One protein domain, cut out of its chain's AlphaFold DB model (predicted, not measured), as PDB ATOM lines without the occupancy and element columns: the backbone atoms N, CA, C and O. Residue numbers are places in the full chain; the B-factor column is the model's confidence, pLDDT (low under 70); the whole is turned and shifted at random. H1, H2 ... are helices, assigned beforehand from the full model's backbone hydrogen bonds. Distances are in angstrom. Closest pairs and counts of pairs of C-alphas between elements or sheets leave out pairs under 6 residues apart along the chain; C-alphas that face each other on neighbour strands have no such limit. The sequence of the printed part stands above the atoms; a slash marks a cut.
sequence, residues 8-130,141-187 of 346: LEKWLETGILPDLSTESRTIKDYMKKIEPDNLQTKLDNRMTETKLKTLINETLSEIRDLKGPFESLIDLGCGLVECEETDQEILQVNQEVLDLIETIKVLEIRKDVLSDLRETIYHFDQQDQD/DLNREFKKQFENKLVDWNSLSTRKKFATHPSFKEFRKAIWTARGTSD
ATOM      1  N   LEU A   8     107.936 146.558  98.096       40.50
ATOM      2  CA  LEU A   8     109.182 147.310  97.924       40.50
ATOM      3  C   LEU A   8     109.243 148.507  98.884       40.50
ATOM      4  O   LEU A   8     110.243 148.693  99.564       40.50
ATOM      5  N   GLU A   9     108.167 149.291  98.997       44.28
ATOM      6  CA  GLU A   9     108.117 150.450  99.906       44.28
ATOM      7  C   GLU A   9     108.184 150.024 101.380       44.28
ATOM      8  O   GLU A   9     108.958 150.583 102.152       44.28
ATOM      9  N   LYS A  10     107.459 148.963 101.757       48.31
ATOM     10  CA  LYS A  10     107.488 148.427 103.123       48.31
ATOM     11  C   LYS A  10     108.843 147.806 103.480       48.31
ATOM     12  O   LYS A  10     109.278 147.929 104.623       48.31
ATOM     13  N   TRP A  11     109.522 147.162 102.530       46.66
ATOM     14  CA  TRP A  11     110.872 146.623 102.721       46.66
ATOM     15  C   TRP A  11     111.908 147.740 102.904       46.66
ATOM     16  O   TRP A  11     112.697 147.700 103.847       46.66
ATOM     17  N   LEU A  12     111.830 148.786 102.077       45.09
ATOM     18  CA  LEU A  12     112.698 149.964 102.158       45.09
ATOM     19  C   LEU A  12     112.521 150.761 103.464       45.09
ATOM     20  O   LEU A  12     113.484 151.362 103.931       45.09
ATOM     21  N   GLU A  13     111.322 150.768 104.055       50.44
ATOM     22  CA  GLU A  13     111.039 151.465 105.320       50.44
ATOM     23  C   GLU A  13     111.365 150.644 106.576       50.44
ATOM     24  O   GLU A  13     111.669 151.220 107.619       50.44
ATOM     25  N   THR A  14     111.271 149.313 106.512       51.97
ATOM     26  CA  THR A  14     111.347 148.462 107.716       51.97
ATOM     27  C   THR A  14     112.627 147.645 107.832       51.97
ATOM     28  O   THR A  14     112.921 147.172 108.927       51.97
ATOM     29  N   GLY A  15     113.377 147.448 106.739       47.28
ATOM     30  CA  GLY A  15     114.544 146.557 106.720       47.28
ATOM     31  C   GLY A  15     114.199 145.078 106.949       47.28
ATOM     32  O   GLY A  15     115.089 144.266 107.175       47.28
ATOM     33  N   ILE A  16     112.912 144.710 106.922       50.97
ATOM     34  CA  ILE A  16     112.445 143.340 107.155       50.97
ATOM     35  C   ILE A  16     112.367 142.619 105.816       50.97
ATOM     36  O   ILE A  16     111.531 142.993 104.993       50.97
ATOM     37  N   LEU A  17     113.191 141.579 105.632       51.88
ATOM     38  CA  LEU A  17     113.208 140.718 104.445       51.88
ATOM     39  C   LEU A  17     111.777 140.385 103.961       51.88
ATOM     40  O   LEU A  17     110.948 139.953 104.771       51.88
ATOM     41  N   PRO A  18     111.468 140.550 102.664       54.72
ATOM     42  CA  PRO A  18     110.199 140.117 102.105       54.72
ATOM     43  C   PRO A  18     110.082 138.595 102.229       54.72
ATOM     44  O   PRO A  18     110.997 137.853 101.876       54.72
ATOM     45  N   ASP A  19     108.950 138.136 102.751       62.22
ATOM     46  CA  ASP A  19     108.661 136.716 102.906       62.22
ATOM     47  C   ASP A  19     108.471 136.056 101.529       62.22
ATOM     48  O   ASP A  19     107.488 136.322 100.842       62.22
ATOM     49  N   LEU A  20     109.388 135.156 101.159       61.59
ATOM     50  CA  LEU A  20     109.317 134.326  99.947       61.59
ATOM     51  C   LEU A  20     108.083 133.409  99.897       61.59
ATOM     52  O   LEU A  20     107.812 132.788  98.864       61.59
ATOM     53  N   SER A  21     107.338 133.269 100.999       64.62
ATOM     54  CA  SER A  21     106.201 132.354 101.073       64.62
ATOM     55  C   SER A  21     105.117 132.665 100.043       64.62
ATOM     56  O   SER A  21     104.445 131.738  99.588       64.62
ATOM     57  N   THR A  22     104.945 133.925  99.633       71.31
ATOM     58  CA  THR A  22     103.925 134.321  98.655       71.31
ATOM     59  C   THR A  22     104.257 133.873  97.236       71.31
ATOM     60  O   THR A  22     103.422 133.254  96.570       71.31
ATOM     61  N   GLU A  23     105.475 134.139  96.780       71.31
ATOM     62  CA  GLU A  23     105.993 133.789  95.460       71.31
ATOM     63  C   GLU A  23     106.107 132.271  95.336       71.31
ATOM     64  O   GLU A  23     105.526 131.685  94.421       71.31
ATOM     65  N   SER A  24     106.722 131.625  96.332       72.81
ATOM     66  CA  SER A  24     106.877 130.169  96.385       72.81
ATOM     67  C   SER A  24     105.519 129.457  96.404       72.81
ATOM     68  O   SER A  24     105.314 128.453  95.719       72.81
ATOM     69  N   ARG A  25     104.527 129.989  97.138       76.81
ATOM     70  CA  ARG A  25     103.156 129.450  97.121       76.81
ATOM     71  C   ARG A  25     102.498 129.620  95.759       76.81
ATOM     72  O   ARG A  25     101.852 128.688  95.297       76.81
ATOM     73  N   THR A  26     102.681 130.770  95.116       75.19
ATOM     74  CA  THR A  26     102.125 131.036  93.784       75.19
ATOM     75  C   THR A  26     102.699 130.064  92.755       75.19
ATOM     76  O   THR A  26     101.926 129.417  92.049       75.19
ATOM     77  N   ILE A  27     104.025 129.889  92.717       75.25
ATOM     78  CA  ILE A  27     104.708 128.928  91.836       75.25
ATOM     79  C   ILE A  27     104.168 127.518  92.085       75.25
ATOM     80  O   ILE A  27     103.675 126.872  91.161       75.25
ATOM     81  N   LYS A  28     104.141 127.071  93.347       79.50
ATOM     82  CA  LYS A  28     103.621 125.747  93.728       79.50
ATOM     83  C   LYS A  28     102.151 125.551  93.354       79.50
ATOM     84  O   LYS A  28     101.766 124.459  92.940       79.50
ATOM     85  N   ASP A  29     101.320 126.579  93.495       82.38
ATOM     86  CA  ASP A  29      99.905 126.520  93.127       82.38
ATOM     87  C   ASP A  29      99.726 126.401  91.606       82.38
ATOM     88  O   ASP A  29      98.856 125.654  91.156       82.38
ATOM     89  N   TYR A  30     100.558 127.076  90.806       75.62
ATOM     90  CA  TYR A  30     100.579 126.884  89.355       75.62
ATOM     91  C   TYR A  30     101.107 125.503  88.973       75.62
ATOM     92  O   TYR A  30     100.435 124.815  88.211       75.62
ATOM     93  N   MET A  31     102.221 125.044  89.548       70.94
ATOM     94  CA  MET A  31     102.751 123.699  89.289       70.94
ATOM     95  C   MET A  31     101.698 122.612  89.534       70.94
ATOM     96  O   MET A  31     101.502 121.749  88.682       70.94
ATOM     97  N   LYS A  32     100.929 122.708  90.627       74.50
ATOM     98  CA  LYS A  32      99.806 121.792  90.898       74.50
ATOM     99  C   LYS A  32      98.717 121.854  89.827       74.50
ATOM    100  O   LYS A  32      98.201 120.822  89.412       74.50
ATOM    101  N   LYS A  33      98.352 123.050  89.351       68.06
ATOM    102  CA  LYS A  33      97.358 123.216  88.268       68.06
ATOM    103  C   LYS A  33      97.837 122.642  86.932       68.06
ATOM    104  O   LYS A  33      97.006 122.313  86.088       68.06
ATOM    105  N   ILE A  34      99.151 122.552  86.748       63.62
ATOM    106  CA  ILE A  34      99.816 122.100  85.526       63.62
ATOM    107  C   ILE A  34     100.074 120.581  85.544       63.62
ATOM    108  O   ILE A  34     100.485 120.013  84.534       63.62
ATOM    109  N   GLU A  35      99.782 119.884  86.646       64.44
ATOM    110  CA  GLU A  35      99.860 118.423  86.676       64.44
ATOM    111  C   GLU A  35      99.000 117.804  85.551       64.44
ATOM    112  O   GLU A  35      97.859 118.242  85.337       64.44
ATOM    113  N   PRO A  36      99.508 116.777  84.834       55.16
ATOM    114  CA  PRO A  36      98.832 116.170  83.686       55.16
ATOM    115  C   PRO A  36      97.384 115.772  83.971       55.16
ATOM    116  O   PRO A  36      96.534 115.860  83.087       55.16
ATOM    117  N   ASP A  37      97.097 115.361  85.204       59.12
ATOM    118  CA  ASP A  37      95.769 114.934  85.630       59.12
ATOM    119  C   ASP A  37      94.789 116.115  85.711       59.12
ATOM    120  O   ASP A  37      93.654 116.004  85.249       59.12
ATOM    121  N   ASN A  38      95.231 117.286  86.183       62.53
ATOM    122  CA  ASN A  38      94.417 118.507  86.187       62.53
ATOM    123  C   ASN A  38      94.183 119.041  84.767       62.53
ATOM    124  O   ASN A  38      93.093 119.533  84.460       62.53
ATOM    125  N   LEU A  39      95.168 118.880  83.882       56.75
ATOM    126  CA  LEU A  39      95.075 119.261  82.472       56.75
ATOM    127  C   LEU A  39      94.083 118.390  81.685       56.75
ATOM    128  O   LEU A  39      93.335 118.913  80.856       56.75
ATOM    129  N   GLN A  40      94.027 117.088  81.984       58.62
ATOM    130  CA  GLN A  40      93.121 116.122  81.347       58.62
ATOM    131  C   GLN A  40      91.645 116.372  81.682       58.62
ATOM    132  O   GLN A  40      90.784 116.206  80.823       58.62
ATOM    133  N   THR A  41      91.324 116.820  82.904       56.28
ATOM    134  CA  THR A  41      89.914 117.009  83.317       56.28
ATOM    135  C   THR A  41      89.133 118.027  82.479       56.28
ATOM    136  O   THR A  41      87.902 118.021  82.500       56.28
ATOM    137  N   LYS A  42      89.826 118.898  81.733       66.56
ATOM    138  CA  LYS A  42      89.214 119.955  80.917       66.56
ATOM    139  C   LYS A  42      88.984 119.569  79.451       66.56
ATOM    140  O   LYS A  42      88.354 120.351  78.737       66.56
ATOM    141  N   LEU A  43      89.490 118.423  78.992       74.50
ATOM    142  CA  LEU A  43      89.427 118.003  77.591       74.50
ATOM    143  C   LEU A  43      88.351 116.918  77.386       74.50
ATOM    144  O   LEU A  43      88.265 115.951  78.136       74.50
ATOM    145  N   ASP A  44      87.507 117.080  76.365       73.25
ATOM    146  CA  ASP A  44      86.469 116.117  75.950       73.25
ATOM    147  C   ASP A  44      86.535 115.940  74.427       73.25
ATOM    148  O   ASP A  44      86.737 116.907  73.695       73.25
ATOM    149  N   ASN A  45      86.301 114.728  73.927       71.75
ATOM    150  CA  ASN A  45      86.300 114.393  72.499       71.75
ATOM    151  C   ASN A  45      85.218 115.145  71.700       71.75
ATOM    152  O   ASN A  45      85.255 115.160  70.474       71.75
ATOM    153  N   ARG A  46      84.255 115.790  72.377       70.69
ATOM    154  CA  ARG A  46      83.245 116.686  71.777       70.69
ATOM    155  C   ARG A  46      83.611 118.172  71.852       70.69
ATOM    156  O   ARG A  46      82.736 119.042  71.752       70.69
ATOM    157  N   MET A  47      84.867 118.505  72.133       77.00
ATOM    158  CA  MET A  47      85.298 119.899  72.150       77.00
ATOM    159  C   MET A  47      85.368 120.481  70.743       77.00
ATOM    160  O   MET A  47      85.830 119.844  69.810       77.00
ATOM    161  N   THR A  48      84.903 121.721  70.615       78.38
ATOM    162  CA  THR A  48      84.972 122.479  69.368       78.38
ATOM    163  C   THR A  48      86.259 123.294  69.311       78.38
ATOM    164  O   THR A  48      86.847 123.616  70.351       78.38
ATOM    165  N   GLU A  49      86.640 123.722  68.106       84.44
ATOM    166  CA  GLU A  49      87.753 124.652  67.876       84.44
ATOM    167  C   GLU A  49      87.688 125.876  68.814       84.44
ATOM    168  O   GLU A  49      88.687 126.277  69.414       84.44
ATOM    169  N   THR A  50      86.490 126.440  69.015       85.88
ATOM    170  CA  THR A  50      86.266 127.586  69.909       85.88
ATOM    171  C   THR A  50      86.619 127.275  71.361       85.88
ATOM    172  O   THR A  50      87.219 128.112  72.029       85.88
ATOM    173  N   LYS A  51      86.289 126.078  71.863       88.06
ATOM    174  CA  LYS A  51      86.627 125.704  73.243       88.06
ATOM    175  C   LYS A  51      88.137 125.522  73.419       88.06
ATOM    176  O   LYS A  51      88.674 125.951  74.437       88.06
ATOM    177  N   LEU A  52      88.828 124.955  72.427       89.19
ATOM    178  CA  LEU A  52      90.292 124.876  72.444       89.19
ATOM    179  C   LEU A  52      90.934 126.268  72.409       89.19
ATOM    180  O   LEU A  52      91.854 126.526  73.179       89.19
ATOM    181  N   LYS A  53      90.409 127.204  71.603       91.31
ATOM    182  CA  LYS A  53      90.844 128.615  71.633       91.31
ATOM    183  C   LYS A  53      90.697 129.233  73.023       91.31
ATOM    184  O   LYS A  53      91.604 129.934  73.464       91.31
ATOM    185  N   THR A  54      89.597 128.958  73.725       91.31
ATOM    186  CA  THR A  54      89.416 129.418  75.109       91.31
ATOM    187  C   THR A  54      90.498 128.858  76.031       91.31
ATOM    188  O   THR A  54      91.133 129.640  76.729       91.31
ATOM    189  N   LEU A  55      90.790 127.554  75.978       89.81
ATOM    190  CA  LEU A  55      91.852 126.947  76.794       89.81
ATOM    191  C   LEU A  55      93.253 127.496  76.472       89.81
ATOM    192  O   LEU A  55      94.069 127.679  77.376       89.81
ATOM    193  N   ILE A  56      93.537 127.785  75.199       92.25
ATOM    194  CA  ILE A  56      94.790 128.434  74.780       92.25
ATOM    195  C   ILE A  56      94.887 129.830  75.406       92.25
ATOM    196  O   ILE A  56      95.922 130.185  75.968       92.25
ATOM    197  N   ASN A  57      93.808 130.611  75.353       93.38
ATOM    198  CA  ASN A  57      93.769 131.950  75.938       93.38
ATOM    199  C   ASN A  57      93.858 131.927  77.471       93.38
ATOM    200  O   ASN A  57      94.527 132.787  78.038       93.38
ATOM    201  N   GLU A  58      93.237 130.945  78.133       91.31
ATOM    202  CA  GLU A  58      93.412 130.697  79.571       91.31
ATOM    203  C   GLU A  58      94.889 130.450  79.891       91.31
ATOM    204  O   GLU A  58      95.453 131.142  80.731       91.31
ATOM    205  N   THR A  59      95.541 129.549  79.152       90.62
ATOM    206  CA  THR A  59      96.966 129.224  79.341       90.62
ATOM    207  C   THR A  59      97.861 130.451  79.118       90.62
ATOM    208  O   THR A  59      98.795 130.697  79.875       90.62
ATOM    209  N   LEU A  60      97.557 131.283  78.115       93.38
ATOM    210  CA  LEU A  60      98.264 132.550  77.890       93.38
ATOM    211  C   LEU A  60      98.053 133.560  79.025       93.38
ATOM    212  O   LEU A  60      98.952 134.354  79.304       93.38
ATOM    213  N   SER A  61      96.876 133.564  79.658       91.94
ATOM    214  CA  SER A  61      96.634 134.379  80.849       91.94
ATOM    215  C   SER A  61      97.457 133.870  82.027       91.94
ATOM    216  O   SER A  61      98.130 134.674  82.653       91.94
ATOM    217  N   GLU A  62      97.487 132.555  82.255       89.50
ATOM    218  CA  GLU A  62      98.296 131.926  83.308       89.50
ATOM    219  C   GLU A  62      99.789 132.280  83.146       89.50
ATOM    220  O   GLU A  62     100.425 132.718  84.101       89.50
ATOM    221  N   ILE A  63     100.338 132.201  81.925       90.44
ATOM    222  CA  ILE A  63     101.722 132.631  81.631       90.44
ATOM    223  C   ILE A  63     101.921 134.121  81.937       90.44
ATOM    224  O   ILE A  63     102.945 134.517  82.492       90.44
ATOM    225  N   ARG A  64     100.951 134.971  81.579       91.62
ATOM    226  CA  ARG A  64     101.029 136.414  81.847       91.62
ATOM    227  C   ARG A  64     101.015 136.712  83.345       91.62
ATOM    228  O   ARG A  64     101.749 137.596  83.781       91.62
ATOM    229  N   ASP A  65     100.215 135.982  84.112       88.50
ATOM    230  CA  ASP A  65     100.074 136.163  85.557       88.50
ATOM    231  C   ASP A  65     101.372 135.812  86.305       88.50
ATOM    232  O   ASP A  65     101.668 136.404  87.342       88.50
ATOM    233  N   LEU A  66     102.203 134.926  85.738       87.62
ATOM    234  CA  LEU A  66     103.536 134.585  86.252       87.62
ATOM    235  C   LEU A  66     104.595 135.679  86.037       87.62
ATOM    236  O   LEU A  66     105.662 135.624  86.653       87.62
ATOM    237  N   LYS A  67     104.303 136.715  85.239       88.19
ATOM    238  CA  LYS A  67     105.217 137.851  85.068       88.19
ATOM    239  C   LYS A  67     105.435 138.600  86.382       88.19
ATOM    240  O   LYS A  67     106.575 138.915  86.688       88.19
ATOM    241  N   GLY A  68     104.375 138.859  87.151       84.75
ATOM    242  CA  GLY A  68     104.450 139.590  88.425       84.75
ATOM    243  C   GLY A  68     105.381 138.928  89.453       84.75
ATOM    244  O   GLY A  68     106.302 139.591  89.928       84.75
ATOM    245  N   PRO A  69     105.207 137.624  89.751       86.50
ATOM    246  CA  PRO A  69     106.134 136.866  90.592       86.50
ATOM    247  C   PRO A  69     107.595 136.955  90.138       86.50
ATOM    248  O   PRO A  69     108.477 137.117  90.973       86.50
ATOM    249  N   PHE A  70     107.859 136.923  88.827       89.12
ATOM    250  CA  PHE A  70     109.220 137.070  88.305       89.12
ATOM    251  C   PHE A  70     109.833 138.439  88.642       89.12
ATOM    252  O   PHE A  70     110.985 138.507  89.064       89.12
ATOM    253  N   GLU A  71     109.071 139.531  88.495       85.88
ATOM    254  CA  GLU A  71     109.561 140.874  88.859       85.88
ATOM    255  C   GLU A  71     109.815 140.974  90.371       85.88
ATOM    256  O   GLU A  71     110.844 141.505  90.778       85.88
ATOM    257  N   SER A  72     108.928 140.387  91.186       84.31
ATOM    258  CA  SER A  72     109.081 140.345  92.647       84.31
ATOM    259  C   SER A  72     110.365 139.620  93.072       84.31
ATOM    260  O   SER A  72     111.114 140.120  93.909       84.31
ATOM    261  N   LEU A  73     110.682 138.481  92.440       87.81
ATOM    262  CA  LEU A  73     111.916 137.731  92.703       87.81
ATOM    263  C   LEU A  73     113.177 138.511  92.299       87.81
ATOM    264  O   LEU A  73     114.188 138.435  92.998       87.81
ATOM    265  N   ILE A  74     113.132 139.287  91.208       87.81
ATOM    266  CA  ILE A  74     114.231 140.195  90.840       87.81
ATOM    267  C   ILE A  74     114.426 141.259  91.919       87.81
ATOM    268  O   ILE A  74     115.558 141.487  92.345       87.81
ATOM    269  N   ASP A  75     113.350 141.912  92.357       82.38
ATOM    270  CA  ASP A  75     113.434 142.983  93.350       82.38
ATOM    271  C   ASP A  75     113.950 142.471  94.694       82.38
ATOM    272  O   ASP A  75     114.818 143.109  95.296       82.38
ATOM    273  N   LEU A  76     113.486 141.293  95.114       83.25
ATOM    274  CA  LEU A  76     113.983 140.607  96.298       83.25
ATOM    275  C   LEU A  76     115.467 140.251  96.162       83.25
ATOM    276  O   LEU A  76     116.253 140.576  97.047       83.25
ATOM    277  N   GLY A  77     115.867 139.621  95.053       85.31
ATOM    278  CA  GLY A  77     117.261 139.249  94.813       85.31
ATOM    279  C   GLY A  77     118.201 140.457  94.803       85.31
ATOM    280  O   GLY A  77     119.279 140.400  95.390       85.31
ATOM    281  N   CYS A  78     117.780 141.572  94.195       83.69
ATOM    282  CA  CYS A  78     118.512 142.839  94.272       83.69
ATOM    283  C   CYS A  78     118.629 143.326  95.719       83.69
ATOM    284  O   CYS A  78     119.691 143.787  96.125       83.69
ATOM    285  N   GLY A  79     117.545 143.225  96.489       77.75
ATOM    286  CA  GLY A  79     117.514 143.694  97.863       77.75
ATOM    287  C   GLY A  79     118.420 142.912  98.811       77.75
ATOM    288  O   GLY A  79     119.106 143.516  99.628       77.75
ATOM    289  N   LEU A  80     118.495 141.589  98.651       81.06
ATOM    290  CA  LEU A  80     119.398 140.740  99.439       81.06
ATOM    291  C   LEU A  80     120.867 141.137  99.261       81.06
ATOM    292  O   LEU A  80     121.615 141.190 100.232       81.06
ATOM    293  N   VAL A  81     121.269 141.471  98.031       82.12
ATOM    294  CA  VAL A  81     122.636 141.930  97.750       82.12
ATOM    295  C   VAL A  81     122.939 143.268  98.427       82.12
ATOM    296  O   VAL A  81     124.049 143.458  98.911       82.12
ATOM    297  N   GLU A  82     121.975 144.190  98.486       74.19
ATOM    298  CA  GLU A  82     122.157 145.490  99.157       74.19
ATOM    299  C   GLU A  82     122.319 145.369 100.678       74.19
ATOM    300  O   GLU A  82     122.949 146.225 101.304       74.19
ATOM    301  N   CYS A  83     121.730 144.329 101.267       71.38
ATOM    302  CA  CYS A  83     121.783 144.053 102.700       71.38
ATOM    303  C   CYS A  83     122.996 143.208 103.115       71.38
ATOM    304  O   CYS A  83     123.102 142.879 104.291       71.38
ATOM    305  N   GLU A  84     123.889 142.860 102.181       70.19
ATOM    306  CA  GLU A  84     125.016 141.943 102.427       70.19
ATOM    307  C   GLU A  84     124.575 140.600 103.038       70.19
ATOM    308  O   GLU A  84     125.312 139.965 103.795       70.19
ATOM    309  N   GLU A  85     123.358 140.158 102.705       65.94
ATOM    310  CA  GLU A  85     122.823 138.875 103.161       65.94
ATOM    311  C   GLU A  85     123.641 137.708 102.601       65.94
ATOM    312  O   GLU A  85     124.397 137.841 101.630       65.94
ATOM    313  N   THR A  86     123.511 136.540 103.232       68.06
ATOM    314  CA  THR A  86     124.396 135.419 102.927       68.06
ATOM    315  C   THR A  86     124.149 134.854 101.526       68.06
ATOM    316  O   THR A  86     123.072 134.960 100.931       68.06
ATOM    317  N   ASP A  87     125.163 134.173 100.985       76.50
ATOM    318  CA  ASP A  87     125.049 133.480  99.699       76.50
ATOM    319  C   ASP A  87     123.875 132.473  99.677       76.50
ATOM    320  O   ASP A  87     123.380 132.128  98.602       76.50
ATOM    321  N   GLN A  88     123.389 132.004 100.838       81.62
ATOM    322  CA  GLN A  88     122.285 131.045 100.919       81.62
ATOM    323  C   GLN A  88     120.934 131.642 100.514       81.62
ATOM    324  O   GLN A  88     120.201 130.989  99.769       81.62
ATOM    325  N   GLU A  89     120.587 132.856 100.947       82.81
ATOM    326  CA  GLU A  89     119.314 133.491 100.582       82.81
ATOM    327  C   GLU A  89     119.271 133.793  99.078       82.81
ATOM    328  O   GLU A  89     118.271 133.524  98.407       82.81
ATOM    329  N   ILE A  90     120.386 134.265  98.512       82.81
ATOM    330  CA  ILE A  90     120.506 134.523  97.069       82.81
ATOM    331  C   ILE A  90     120.338 133.222  96.272       82.81
ATOM    332  O   ILE A  90     119.687 133.219  95.223       82.81
ATOM    333  N   LEU A  91     120.887 132.105  96.763       86.00
ATOM    334  CA  LEU A  91     120.697 130.789  96.149       86.00
ATOM    335  C   LEU A  91     119.237 130.321  96.204       86.00
ATOM    336  O   LEU A  91     118.771 129.719  95.237       86.00
ATOM    337  N   GLN A  92     118.498 130.622  97.276       86.50
ATOM    338  CA  GLN A  92     117.068 130.302  97.365       86.50
ATOM    339  C   GLN A  92     116.249 131.090  96.340       86.50
ATOM    340  O   GLN A  92     115.470 130.494  95.600       86.50
ATOM    341  N   VAL A  93     116.469 132.404  96.228       88.81
ATOM    342  CA  VAL A  93     115.799 133.226  95.203       88.81
ATOM    343  C   VAL A  93     116.153 132.735  93.799       88.81
ATOM    344  O   VAL A  93     115.283 132.644  92.937       88.81
ATOM    345  N   ASN A  94     117.418 132.370  93.568       91.25
ATOM    346  CA  ASN A  94     117.850 131.783  92.305       91.25
ATOM    347  C   ASN A  94     117.068 130.499  91.988       91.25
ATOM    348  O   ASN A  94     116.597 130.358  90.864       91.25
ATOM    349  N   GLN A  95     116.887 129.600  92.961       90.19
ATOM    350  CA  GLN A  95     116.099 128.382  92.767       90.19
ATOM    351  C   GLN A  95     114.632 128.688  92.437       90.19
ATOM    352  O   GLN A  95     114.109 128.137  91.476       90.19
ATOM    353  N   GLU A  96     113.991 129.615  93.151       90.25
ATOM    354  CA  GLU A  96     112.599 130.008  92.879       90.25
ATOM    355  C   GLU A  96     112.435 130.620  91.472       90.25
ATOM    356  O   GLU A  96     111.434 130.388  90.794       90.25
ATOM    357  N   VAL A  97     113.439 131.355  90.972       92.44
ATOM    358  CA  VAL A  97     113.448 131.844  89.581       92.44
ATOM    359  C   VAL A  97     113.545 130.693  88.579       92.44
ATOM    360  O   VAL A  97     112.856 130.727  87.557       92.44
ATOM    361  N   LEU A  98     114.377 129.684  88.845       91.69
ATOM    362  CA  LEU A  98     114.469 128.500  87.987       91.69
ATOM    363  C   LEU A  98     113.135 127.741  87.965       91.69
ATOM    364  O   LEU A  98     112.616 127.477  86.882       91.69
ATOM    365  N   ASP A  99     112.534 127.499  89.130       89.81
ATOM    366  CA  ASP A  99     111.239 126.819  89.267       89.81
ATOM    367  C   ASP A  99     110.117 127.586  88.540       89.81
ATOM    368  O   ASP A  99     109.242 126.998  87.892       89.81
ATOM    369  N   LEU A 100     110.150 128.922  88.582       90.69
ATOM    370  CA  LEU A 100     109.220 129.770  87.841       90.69
ATOM    371  C   LEU A 100     109.408 129.646  86.321       90.69
ATOM    372  O   LEU A 100     108.418 129.539  85.595       90.69
ATOM    373  N   ILE A 101     110.653 129.639  85.832       93.19
ATOM    374  CA  ILE A 101     110.947 129.437  84.405       93.19
ATOM    375  C   ILE A 101     110.483 128.045  83.964       93.19
ATOM    376  O   ILE A 101     109.858 127.925  82.909       93.19
ATOM    377  N   GLU A 102     110.713 127.006  84.771       90.62
ATOM    378  CA  GLU A 102     110.186 125.667  84.491       90.62
ATOM    379  C   GLU A 102     108.660 125.674  84.412       90.62
ATOM    380  O   GLU A 102     108.086 125.168  83.449       90.62
ATOM    381  N   THR A 103     107.992 126.324  85.365       89.00
ATOM    382  CA  THR A 103     106.530 126.450  85.385       89.00
ATOM    383  C   THR A 103     106.003 127.130  84.117       89.00
ATOM    384  O   THR A 103     105.075 126.622  83.479       89.00
ATOM    385  N   ILE A 104     106.615 128.247  83.707       91.62
ATOM    386  CA  ILE A 104     106.281 128.942  82.455       91.62
ATOM    387  C   ILE A 104     106.487 128.003  81.267       91.62
ATOM    388  O   ILE A 104     105.609 127.904  80.409       91.62
ATOM    389  N   LYS A 105     107.600 127.262  81.231       92.44
ATOM    390  CA  LYS A 105     107.898 126.360  80.120       92.44
ATOM    391  C   LYS A 105     106.867 125.245  79.978       92.44
ATOM    392  O   LYS A 105     106.452 124.928  78.862       92.44
ATOM    393  N   VAL A 106     106.404 124.665  81.083       89.88
ATOM    394  CA  VAL A 106     105.366 123.628  81.020       89.88
ATOM    395  C   VAL A 106     104.029 124.208  80.528       89.88
ATOM    396  O   VAL A 106     103.325 123.560  79.746       89.88
ATOM    397  N   LEU A 107     103.693 125.452  80.889       90.62
ATOM    398  CA  LEU A 107     102.529 126.152  80.327       90.62
ATOM    399  C   LEU A 107     102.676 126.440  78.826       90.62
ATOM    400  O   LEU A 107     101.701 126.319  78.083       90.62
ATOM    401  N   GLU A 108     103.874 126.784  78.354       93.56
ATOM    402  CA  GLU A 108     104.145 126.929  76.919       93.56
ATOM    403  C   GLU A 108     103.934 125.608  76.177       93.56
ATOM    404  O   GLU A 108     103.226 125.583  75.173       93.56
ATOM    405  N   ILE A 109     104.453 124.495  76.713       91.62
ATOM    406  CA  ILE A 109     104.231 123.158  76.143       91.62
ATOM    407  C   ILE A 109     102.729 122.860  76.060       91.62
ATOM    408  O   ILE A 109     102.242 122.434  75.011       91.62
ATOM    409  N   ARG A 110     101.968 123.129  77.130       90.31
ATOM    410  CA  ARG A 110     100.505 122.972  77.139       90.31
ATOM    411  C   ARG A 110      99.848 123.791  76.027       90.31
ATOM    412  O   ARG A 110      99.007 123.264  75.301       90.31
ATOM    413  N   LYS A 111     100.201 125.071  75.902       93.62
ATOM    414  CA  LYS A 111      99.668 125.975  74.872       93.62
ATOM    415  C   LYS A 111      99.965 125.448  73.465       93.62
ATOM    416  O   LYS A 111      99.074 125.486  72.612       93.62
ATOM    417  N   ASP A 112     101.177 124.959  73.230       95.06
ATOM    418  CA  ASP A 112     101.584 124.430  71.930       95.06
ATOM    419  C   ASP A 112     100.779 123.174  71.585       95.06
ATOM    420  O   ASP A 112     100.156 123.129  70.531       95.06
ATOM    421  N   VAL A 113     100.669 122.208  72.506       92.81
ATOM    422  CA  VAL A 113      99.849 120.999  72.291       92.81
ATOM    423  C   VAL A 113      98.376 121.349  72.048       92.81
ATOM    424  O   VAL A 113      97.746 120.804  71.147       92.81
ATOM    425  N   LEU A 114      97.799 122.290  72.804       91.75
ATOM    426  CA  LEU A 114      96.422 122.741  72.560       91.75
ATOM    427  C   LEU A 114      96.255 123.398  71.181       91.75
ATOM    428  O   LEU A 114      95.185 123.293  70.578       91.75
ATOM    429  N   SER A 115      97.292 124.076  70.685       94.38
ATOM    430  CA  SER A 115      97.299 124.679  69.348       94.38
ATOM    431  C   SER A 115      97.371 123.605  68.258       94.38
ATOM    432  O   SER A 115      96.566 123.657  67.329       94.38
ATOM    433  N   ASP A 116      98.220 122.592  68.438       93.69
ATOM    434  CA  ASP A 116      98.355 121.436  67.540       93.69
ATOM    435  C   ASP A 116      97.026 120.649  67.445       93.69
ATOM    436  O   ASP A 116      96.543 120.295  66.362       93.69
ATOM    437  N   LEU A 117      96.350 120.437  68.582       91.19
ATOM    438  CA  LEU A 117      95.027 119.801  68.622       91.19
ATOM    439  C   LEU A 117      93.951 120.644  67.936       91.19
ATOM    440  O   LEU A 117      93.082 120.099  67.254       91.19
ATOM    441  N   ARG A 118      93.997 121.971  68.093       91.94
ATOM    442  CA  ARG A 118      93.053 122.877  67.426       91.94
ATOM    443  C   ARG A 118      93.176 122.770  65.911       91.94
ATOM    444  O   ARG A 118      92.155 122.722  65.232       91.94
ATOM    445  N   GLU A 119      94.398 122.727  65.393       91.75
ATOM    446  CA  GLU A 119      94.656 122.541  63.962       91.75
ATOM    447  C   GLU A 119      94.162 121.175  63.478       91.75
ATOM    448  O   GLU A 119      93.510 121.087  62.439       91.75
ATOM    449  N   THR A 120      94.361 120.130  64.284       90.06
ATOM    450  CA  THR A 120      93.851 118.783  63.989       90.06
ATOM    451  C   THR A 120      92.323 118.763  63.852       90.06
ATOM    452  O   THR A 120      91.807 118.213  62.879       90.06
ATOM    453  N   ILE A 121      91.591 119.393  64.780       87.94
ATOM    454  CA  ILE A 121      90.121 119.491  64.701       87.94
ATOM    455  C   ILE A 121      89.693 120.319  63.492       87.94
ATOM    456  O   ILE A 121      88.798 119.908  62.764       87.94
ATOM    457  N   TYR A 122      90.345 121.456  63.249       88.25
ATOM    458  CA  TYR A 122      90.022 122.317  62.114       88.25
ATOM    459  C   TYR A 122      90.121 121.569  60.775       88.25
ATOM    460  O   TYR A 122      89.248 121.704  59.921       88.25
ATOM    461  N   HIS A 123      91.154 120.740  60.599       86.94
ATOM    462  CA  HIS A 123      91.302 119.913  59.403       86.94
ATOM    463  C   HIS A 123      90.295 118.758  59.338       86.94
ATOM    464  O   HIS A 123      89.798 118.462  58.251       86.94
ATOM    465  N   PHE A 124      89.968 118.130  60.470       85.56
ATOM    466  CA  PHE A 124      88.935 117.092  60.537       85.56
ATOM    467  C   PHE A 124      87.557 117.644  60.138       85.56
ATOM    468  O   PHE A 124      86.892 117.067  59.280       85.56
ATOM    469  N   ASP A 125      87.174 118.802  60.683       82.56
ATOM    470  CA  ASP A 125      85.893 119.460  60.397       82.56
ATOM    471  C   ASP A 125      85.761 119.862  58.916       82.56
ATOM    472  O   ASP A 125      84.654 119.858  58.377       82.56
ATOM    473  N   GLN A 126      86.869 120.197  58.239       81.38
ATOM    474  CA  GLN A 126      86.867 120.436  56.789       81.38
ATOM    475  C   GLN A 126      86.685 119.143  55.989       81.38
ATOM    476  O   GLN A 126      85.896 119.109  55.051       81.38
ATOM    477  N   GLN A 127      87.384 118.069  56.363       76.94
ATOM    478  CA  GLN A 127      87.320 116.796  55.639       76.94
ATOM    479  C   GLN A 127      85.966 116.089  55.770       76.94
ATOM    480  O   GLN A 127      85.575 115.379  54.844       76.94
ATOM    481  N   ASP A 128      85.262 116.264  56.891       73.44
ATOM    482  CA  ASP A 128      83.926 115.690  57.107       73.44
ATOM    483  C   ASP A 128      82.832 116.464  56.342       73.44
ATOM    484  O   ASP A 128      81.815 115.888  55.966       73.44
ATOM    485  N   GLN A 129      83.054 117.749  56.030       67.88
ATOM    486  CA  GLN A 129      82.145 118.530  55.173       67.88
ATOM    487  C   GLN A 129      82.203 118.115  53.693       67.88
ATOM    488  O   GLN A 129      81.205 118.262  52.988       67.88
ATOM    489  N   ASP A 130      83.341 117.581  53.238       68.56
ATOM    490  CA  ASP A 130      83.582 117.210  51.837       68.56
ATOM    491  C   ASP A 130      83.265 115.730  51.516       68.56
ATOM    492  O   ASP A 130      83.281 115.339  50.345       68.56
ATOM    493  N   ASP A 141      90.563 111.268  69.405       87.50
ATOM    494  CA  ASP A 141      90.539 111.282  70.868       87.50
ATOM    495  C   ASP A 141      91.506 112.357  71.377       87.50
ATOM    496  O   ASP A 141      92.724 112.149  71.424       87.50
ATOM    497  N   LEU A 142      90.952 113.521  71.718       86.62
ATOM    498  CA  LEU A 142      91.722 114.705  72.091       86.62
ATOM    499  C   LEU A 142      92.494 114.499  73.389       86.62
ATOM    500  O   LEU A 142      93.603 115.005  73.517       86.62
ATOM    501  N   ASN A 143      91.939 113.742  74.337       85.88
ATOM    502  CA  ASN A 143      92.613 113.457  75.602       85.88
ATOM    503  C   ASN A 143      93.846 112.593  75.386       85.88
ATOM    504  O   ASN A 143      94.929 112.896  75.895       85.88
ATOM    505  N   ARG A 144      93.687 111.516  74.614       87.56
ATOM    506  CA  ARG A 144      94.795 110.613  74.308       87.56
ATOM    507  C   ARG A 144      95.899 111.338  73.549       87.56
ATOM    508  O   ARG A 144      97.072 111.148  73.865       87.56
ATOM    509  N   GLU A 145      95.528 112.153  72.565       89.44
ATOM    510  CA  GLU A 145      96.504 112.877  71.755       89.44
ATOM    511  C   GLU A 145      97.187 113.997  72.549       89.44
ATOM    512  O   GLU A 145      98.410 114.104  72.497       89.44
ATOM    513  N   PHE A 146      96.438 114.743  73.371       88.81
ATOM    514  CA  PHE A 146      97.007 115.721  74.299       88.81
ATOM    515  C   PHE A 146      98.070 115.077  75.185       88.81
ATOM    516  O   PHE A 146      99.206 115.538  75.214       88.81
ATOM    517  N   LYS A 147      97.711 113.988  75.877       85.94
ATOM    518  CA  LYS A 147      98.604 113.299  76.812       85.94
ATOM    519  C   LYS A 147      99.890 112.862  76.123       85.94
ATOM    520  O   LYS A 147     100.974 113.176  76.595       85.94
ATOM    521  N   LYS A 148      99.757 112.203  74.974       89.75
ATOM    522  CA  LYS A 148     100.895 111.724  74.191       89.75
ATOM    523  C   LYS A 148     101.825 112.867  73.775       89.75
ATOM    524  O   LYS A 148     103.029 112.773  73.980       89.75
ATOM    525  N   GLN A 149     101.291 113.937  73.185       91.88
ATOM    526  CA  GLN A 149     102.117 115.056  72.722       91.88
ATOM    527  C   GLN A 149     102.745 115.827  73.883       91.88
ATOM    528  O   GLN A 149     103.911 116.214  73.805       91.88
ATOM    529  N   PHE A 150     101.988 116.027  74.962       89.56
ATOM    530  CA  PHE A 150     102.453 116.714  76.159       89.56
ATOM    531  C   PHE A 150     103.574 115.936  76.853       89.56
ATOM    532  O   PHE A 150     104.621 116.513  77.129       89.56
ATOM    533  N   GLU A 151     103.399 114.629  77.071       88.69
ATOM    534  CA  GLU A 151     104.423 113.759  77.662       88.69
ATOM    535  C   GLU A 151     105.691 113.725  76.811       88.69
ATOM    536  O   GLU A 151     106.778 113.869  77.357       88.69
ATOM    537  N   ASN A 152     105.568 113.617  75.484       91.19
ATOM    538  CA  ASN A 152     106.727 113.642  74.590       91.19
ATOM    539  C   ASN A 152     107.516 114.955  74.722       91.19
ATOM    540  O   ASN A 152     108.706 114.925  75.018       91.19
ATOM    541  N   LYS A 153     106.843 116.109  74.584       91.25
ATOM    542  CA  LYS A 153     107.492 117.427  74.708       91.25
ATOM    543  C   LYS A 153     108.091 117.643  76.107       91.25
ATOM    544  O   LYS A 153     109.128 118.292  76.237       91.25
ATOM    545  N   LEU A 154     107.455 117.108  77.151       88.88
ATOM    546  CA  LEU A 154     107.943 117.199  78.525       88.88
ATOM    547  C   LEU A 154     109.169 116.307  78.765       88.88
ATOM    548  O   LEU A 154     110.101 116.737  79.440       88.88
ATOM    549  N   VAL A 155     109.195 115.091  78.212       90.00
ATOM    550  CA  VAL A 155     110.367 114.200  78.253       90.00
ATOM    551  C   VAL A 155     111.546 114.843  77.532       90.00
ATOM    552  O   VAL A 155     112.637 114.885  78.097       90.00
ATOM    553  N   ASP A 156     111.319 115.406  76.343       91.69
ATOM    554  CA  ASP A 156     112.355 116.113  75.588       91.69
ATOM    555  C   ASP A 156     112.937 117.268  76.416       91.69
ATOM    556  O   ASP A 156     114.152 117.364  76.582       91.69
ATOM    557  N   TRP A 157     112.079 118.096  77.023       91.06
ATOM    558  CA  TRP A 157     112.509 119.189  77.897       91.06
ATOM    559  C   TRP A 157     113.277 118.707  79.136       91.06
ATOM    560  O   TRP A 157     114.317 119.265  79.483       91.06
ATOM    561  N   ASN A 158     112.787 117.663  79.803       88.88
ATOM    562  CA  ASN A 158     113.399 117.126  81.019       88.88
ATOM    563  C   ASN A 158     114.700 116.362  80.759       88.88
ATOM    564  O   ASN A 158     115.459 116.143  81.698       88.88
ATOM    565  N   SER A 159     114.967 115.971  79.511       89.44
ATOM    566  CA  SER A 159     116.233 115.348  79.115       89.44
ATOM    567  C   SER A 159     117.396 116.342  79.008       89.44
ATOM    568  O   SER A 159     118.553 115.929  78.943       89.44
ATOM    569  N   LEU A 160     117.104 117.647  78.985       89.38
ATOM    570  CA  LEU A 160     118.111 118.701  78.926       89.38
ATOM    571  C   LEU A 160     118.722 118.959  80.305       89.38
ATOM    572  O   LEU A 160     117.999 119.011  81.303       89.38
ATOM    573  N   SER A 161     120.032 119.216  80.335       90.12
ATOM    574  CA  SER A 161     120.713 119.657  81.554       90.12
ATOM    575  C   SER A 161     120.232 121.037  82.000       90.12
ATOM    576  O   SER A 161     119.763 121.852  81.195       90.12
ATOM    577  N   THR A 162     120.411 121.346  83.283       90.56
ATOM    578  CA  THR A 162     120.095 122.665  83.857       90.56
ATOM    579  C   THR A 162     120.757 123.801  83.066       90.56
ATOM    580  O   THR A 162     120.131 124.823  82.771       90.56
ATOM    581  N   ARG A 163     122.008 123.623  82.627       90.00
ATOM    582  CA  ARG A 163     122.711 124.622  81.807       90.00
ATOM    583  C   ARG A 163     122.072 124.811  80.439       90.00
ATOM    584  O   ARG A 163     121.867 125.954  80.035       90.00
ATOM    585  N   LYS A 164     121.697 123.724  79.763       89.81
ATOM    586  CA  LYS A 164     121.013 123.782  78.459       89.81
ATOM    587  C   LYS A 164     119.638 124.438  78.558       89.81
ATOM    588  O   LYS A 164     119.251 125.169  77.650       89.81
ATOM    589  N   LYS A 165     118.925 124.235  79.670       89.88
ATOM    590  CA  LYS A 165     117.623 124.868  79.925       89.88
ATOM    591  C   LYS A 165     117.732 126.374  80.175       89.88
ATOM    592  O   LYS A 165     116.927 127.136  79.640       89.88
ATOM    593  N   PHE A 166     118.689 126.809  81.004       92.19
ATOM    594  CA  PHE A 166     118.628 128.149  81.608       92.19
ATOM    595  C   PHE A 166     119.776 129.093  81.257       92.19
ATOM    596  O   PHE A 166     119.572 130.304  81.325       92.19
ATOM    597  N   ALA A 167     120.960 128.605  80.865       88.31
ATOM    598  CA  ALA A 167     122.125 129.477  80.659       88.31
ATOM    599  C   ALA A 167     121.855 130.552  79.595       88.31
ATOM    600  O   ALA A 167     122.209 131.717  79.766       88.31
ATOM    601  N   THR A 168     121.152 130.178  78.526       87.38
ATOM    602  CA  THR A 168     120.784 131.086  77.436       87.38
ATOM    603  C   THR A 168     119.412 131.748  77.628       87.38
ATOM    604  O   THR A 168     119.054 132.631  76.847       87.38
ATOM    605  N   HIS A 169     118.659 131.391  78.678       91.19
ATOM    606  CA  HIS A 169     117.272 131.818  78.853       91.19
ATOM    607  C   HIS A 169     117.168 133.323  79.184       91.19
ATOM    608  O   HIS A 169     117.717 133.757  80.202       91.19
ATOM    609  N   PRO A 170     116.425 134.136  78.399       91.31
ATOM    610  CA  PRO A 170     116.389 135.593  78.558       91.31
ATOM    611  C   PRO A 170     116.024 136.067  79.967       91.31
ATOM    612  O   PRO A 170     116.684 136.958  80.498       91.31
ATOM    613  N   SER A 171     115.030 135.442  80.603       91.44
ATOM    614  CA  SER A 171     114.615 135.795  81.967       91.44
ATOM    615  C   SER A 171     115.705 135.490  82.995       91.44
ATOM    616  O   SER A 171     115.940 136.280  83.901       91.44
ATOM    617  N   PHE A 172     116.443 134.388  82.840       93.44
ATOM    618  CA  PHE A 172     117.513 134.068  83.783       93.44
ATOM    619  C   PHE A 172     118.702 135.027  83.622       93.44
ATOM    620  O   PHE A 172     119.263 135.500  84.612       93.44
ATOM    621  N   LYS A 173     119.022 135.408  82.376       91.44
ATOM    622  CA  LYS A 173     120.006 136.462  82.084       91.44
ATOM    623  C   LYS A 173     119.601 137.808  82.677       91.44
ATOM    624  O   LYS A 173     120.441 138.488  83.259       91.44
ATOM    625  N   GLU A 174     118.333 138.194  82.528       90.75
ATOM    626  CA  GLU A 174     117.786 139.430  83.099       90.75
ATOM    627  C   GLU A 174     117.918 139.438  84.624       90.75
ATOM    628  O   GLU A 174     118.449 140.397  85.181       90.75
ATOM    629  N   PHE A 175     117.521 138.346  85.279       92.19
ATOM    630  CA  PHE A 175     117.652 138.170  86.722       92.19
ATOM    631  C   PHE A 175     119.107 138.302  87.191       92.19
ATOM    632  O   PHE A 175     119.407 139.106  88.076       92.19
ATOM    633  N   ARG A 176     120.040 137.578  86.556       91.50
ATOM    634  CA  ARG A 176     121.461 137.643  86.923       91.50
ATOM    635  C   ARG A 176     122.075 139.011  86.687       91.50
ATOM    636  O   ARG A 176     122.811 139.493  87.546       91.50
ATOM    637  N   LYS A 177     121.717 139.663  85.582       87.88
ATOM    638  CA  LYS A 177     122.142 141.031  85.295       87.88
ATOM    639  C   LYS A 177     121.636 142.009  86.353       87.88
ATOM    640  O   LYS A 177     122.414 142.841  86.804       87.88
ATOM    641  N   ALA A 178     120.372 141.909  86.761       86.00
ATOM    642  CA  ALA A 178     119.798 142.796  87.771       86.00
ATOM    643  C   ALA A 178     120.525 142.670  89.120       86.00
ATOM    644  O   ALA A 178     120.958 143.678  89.675       86.00
ATOM    645  N   ILE A 179     120.750 141.438  89.590       87.50
ATOM    646  CA  ILE A 179     121.503 141.162  90.825       87.50
ATOM    647  C   ILE A 179     122.944 141.674  90.728       87.50
ATOM    648  O   ILE A 179     123.438 142.314  91.656       87.50
ATOM    649  N   TRP A 180     123.626 141.425  89.605       86.25
ATOM    650  CA  TRP A 180     124.998 141.897  89.407       86.25
ATOM    651  C   TRP A 180     125.088 143.424  89.443       86.25
ATOM    652  O   TRP A 180     125.933 143.981  90.141       86.25
ATOM    653  N   THR A 181     124.182 144.114  88.743       82.38
ATOM    654  CA  THR A 181     124.116 145.579  88.758       82.38
ATOM    655  C   THR A 181     123.809 146.119  90.155       82.38
ATOM    656  O   THR A 181     124.392 147.131  90.547       82.38
ATOM    657  N   ALA A 182     122.940 145.449  90.920       80.50
ATOM    658  CA  ALA A 182     122.618 145.833  92.295       80.50
ATOM    659  C   ALA A 182     123.845 145.768  93.220       80.50
ATOM    660  O   ALA A 182     124.011 146.648  94.060       80.50
ATOM    661  N   ARG A 183     124.761 144.811  92.997       80.62
ATOM    662  CA  ARG A 183     126.049 144.733  93.713       80.62
ATOM    663  C   ARG A 183     126.927 145.964  93.492       80.62
ATOM    664  O   ARG A 183     127.782 146.279  94.309       80.62
ATOM    665  N   GLY A 184     126.741 146.653  92.368       71.19
ATOM    666  CA  GLY A 184     127.424 147.907  92.088       71.19
ATOM    667  C   GLY A 184     128.923 147.783  91.809       71.19
ATOM    668  O   GLY A 184     129.616 148.799  91.844       71.19
ATOM    669  N   THR A 185     129.420 146.577  91.523       72.12
ATOM    670  CA  THR A 185     130.819 146.335  91.150       72.12
ATOM    671  C   THR A 185     131.087 146.828  89.732       72.12
ATOM    672  O   THR A 185     130.283 146.597  88.829       72.12
ATOM    673  N   SER A 186     132.242 147.458  89.506       68.31
ATOM    674  CA  SER A 186     132.733 147.795  88.160       68.31
ATOM    675  C   SER A 186     133.280 146.579  87.398       68.31
ATOM    676  O   SER A 186     133.610 146.685  86.217       68.31
ATOM    677  N   ASP A 187     133.354 145.425  88.065       76.19
ATOM    678  CA  ASP A 187     133.785 144.164  87.482       76.19
ATOM    679  C   ASP A 187     132.810 143.652  86.414       76.19
ATOM    680  O   ASP A 187     131.592 143.862  86.453       76.19
TER     681      ASP A 187
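What this domain is: This is residues 8 to 130 and 141 to 187 of the 346 residues of the protein "RING-type domain-containing protein" of Melampsora larici-populina (strain 98AG31 / pathotype 3-4-7) (UniProt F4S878). A long rod of helices is built along one very long helix, H6, which runs nearly the whole length as a spine. H4 and then H5 follow each other end to end along it, running back against it, while H2 and H7 pack on other sides of H6, H9 packs mainly on H5, and the small H1 is near H5 alone. H2, H5, H6 and H9 form a bundle, helices side by side, that goes up and down, each running against the one before it in the chain. The printed part has 170 residues with nine named helices, H1 to H9 in order along the chain, and no named strand; the class is all helix. The whole is loose, with a radius of gyration of the C-alphas of 19.9 A, and the C-alphas span 69 by 32 by 24 A.

Where its parts are: H1, residues 8 to 14, begins with C-alpha 8 at (109.182, 147.310, 97.924). H2, residues 21 to 33, is 18.0 A long from first to last C-alpha. H3, residues 36 to 40, is a short helix. H4, residues 49 to 65, measures 24.4 A, and H5, residues 67 to 82, measures 23.3 A. H6, residues 87 to 129, is the longest at 63.6 A, from C-alpha 87 at (125.049, 133.480, 99.699) to C-alpha 129 at (82.145, 118.530, 55.173). After the cut come H7, residues 142 to 158, 23.6 A long, and the short H8, residues 162 to 166. H9, residues 170 to 183, is 20.2 A long and ends with C-alpha 183 at (126.049, 144.733, 93.713).

How they stand to each other: H6 is the hub, touching five other helices. It touches H5 with residues 89 to 100 alone, closest at the C-alphas of Gly 77 and Ile 90, 6.2 A apart; H5 and H6 are a helical hairpin at a shallow tilt of 15 degrees, opposite ways. With residues 104 to 122 alone H6 touches H4, closest at the C-alphas of Ile 56 and Lys 111, 5.5 A, at a shallow tilt of 12 degrees, opposite ways. With residues 96 to 103 alone it touches H2, closest at the C-alphas of Ile 27 and Leu 100, 6.1 A, at a shallow tilt of 27 degrees, the same way. With residues 106 to 117 alone it touches H7, closest at the C-alphas of Val 113 and Phe 146, 6.3 A, opposite ways at 35.3 degrees, only just a steep tilt. H6 and H9 only just touch, with 3 pairs of C-alphas within 8 A, the closest Val 97 and Phe 172 at 7.4 A. H9 touches H5 with the C-alphas of Cys 78 and Ile 179 closest, 4.9 A, at a shallow tilt of 26 degrees, the same way. H2 touches H5 with residues 23 to 26 alone, the closest C-alphas being those of Glu 23 and Pro 69, 5.8 A. H3 and H7 only just touch, with 3 pairs of C-alphas within 8 A, the closest Gln 40 and Asn 143 at 6.4 A. H1 is close to H5 but not clearly touching, its closest C-alphas Leu 8 and Asp 75 at 7.6 A. H8 is likewise close to H6 but not clearly touching, the C-alphas of Leu 98 and Phe 166 being closest at 7.6 A. H4 and H5 meet only through their link, and H7 and H9 are apart. Every O i to N i+4 pair is within hydrogen-bond range in H1, H2, H3, H4, H5, H7, H8 and H9, and in H6 38 of 39 are.

The domain as a whole: The two C-alphas farthest apart, those of Glu 84 and Asp 130, are 69.9 A apart. Residues 131 to 140 are cut out, and C-alphas 130 and 141 are 21.1 A apart across the cut. Of the links printed whole, H1 to H2 and H3 to H4 are short, the others tight. Mean pLDDT of the printed part is 81.3; residues 8 to 21, 33 to 42, 85 to 86, 129 to 130 and 186 are under 70.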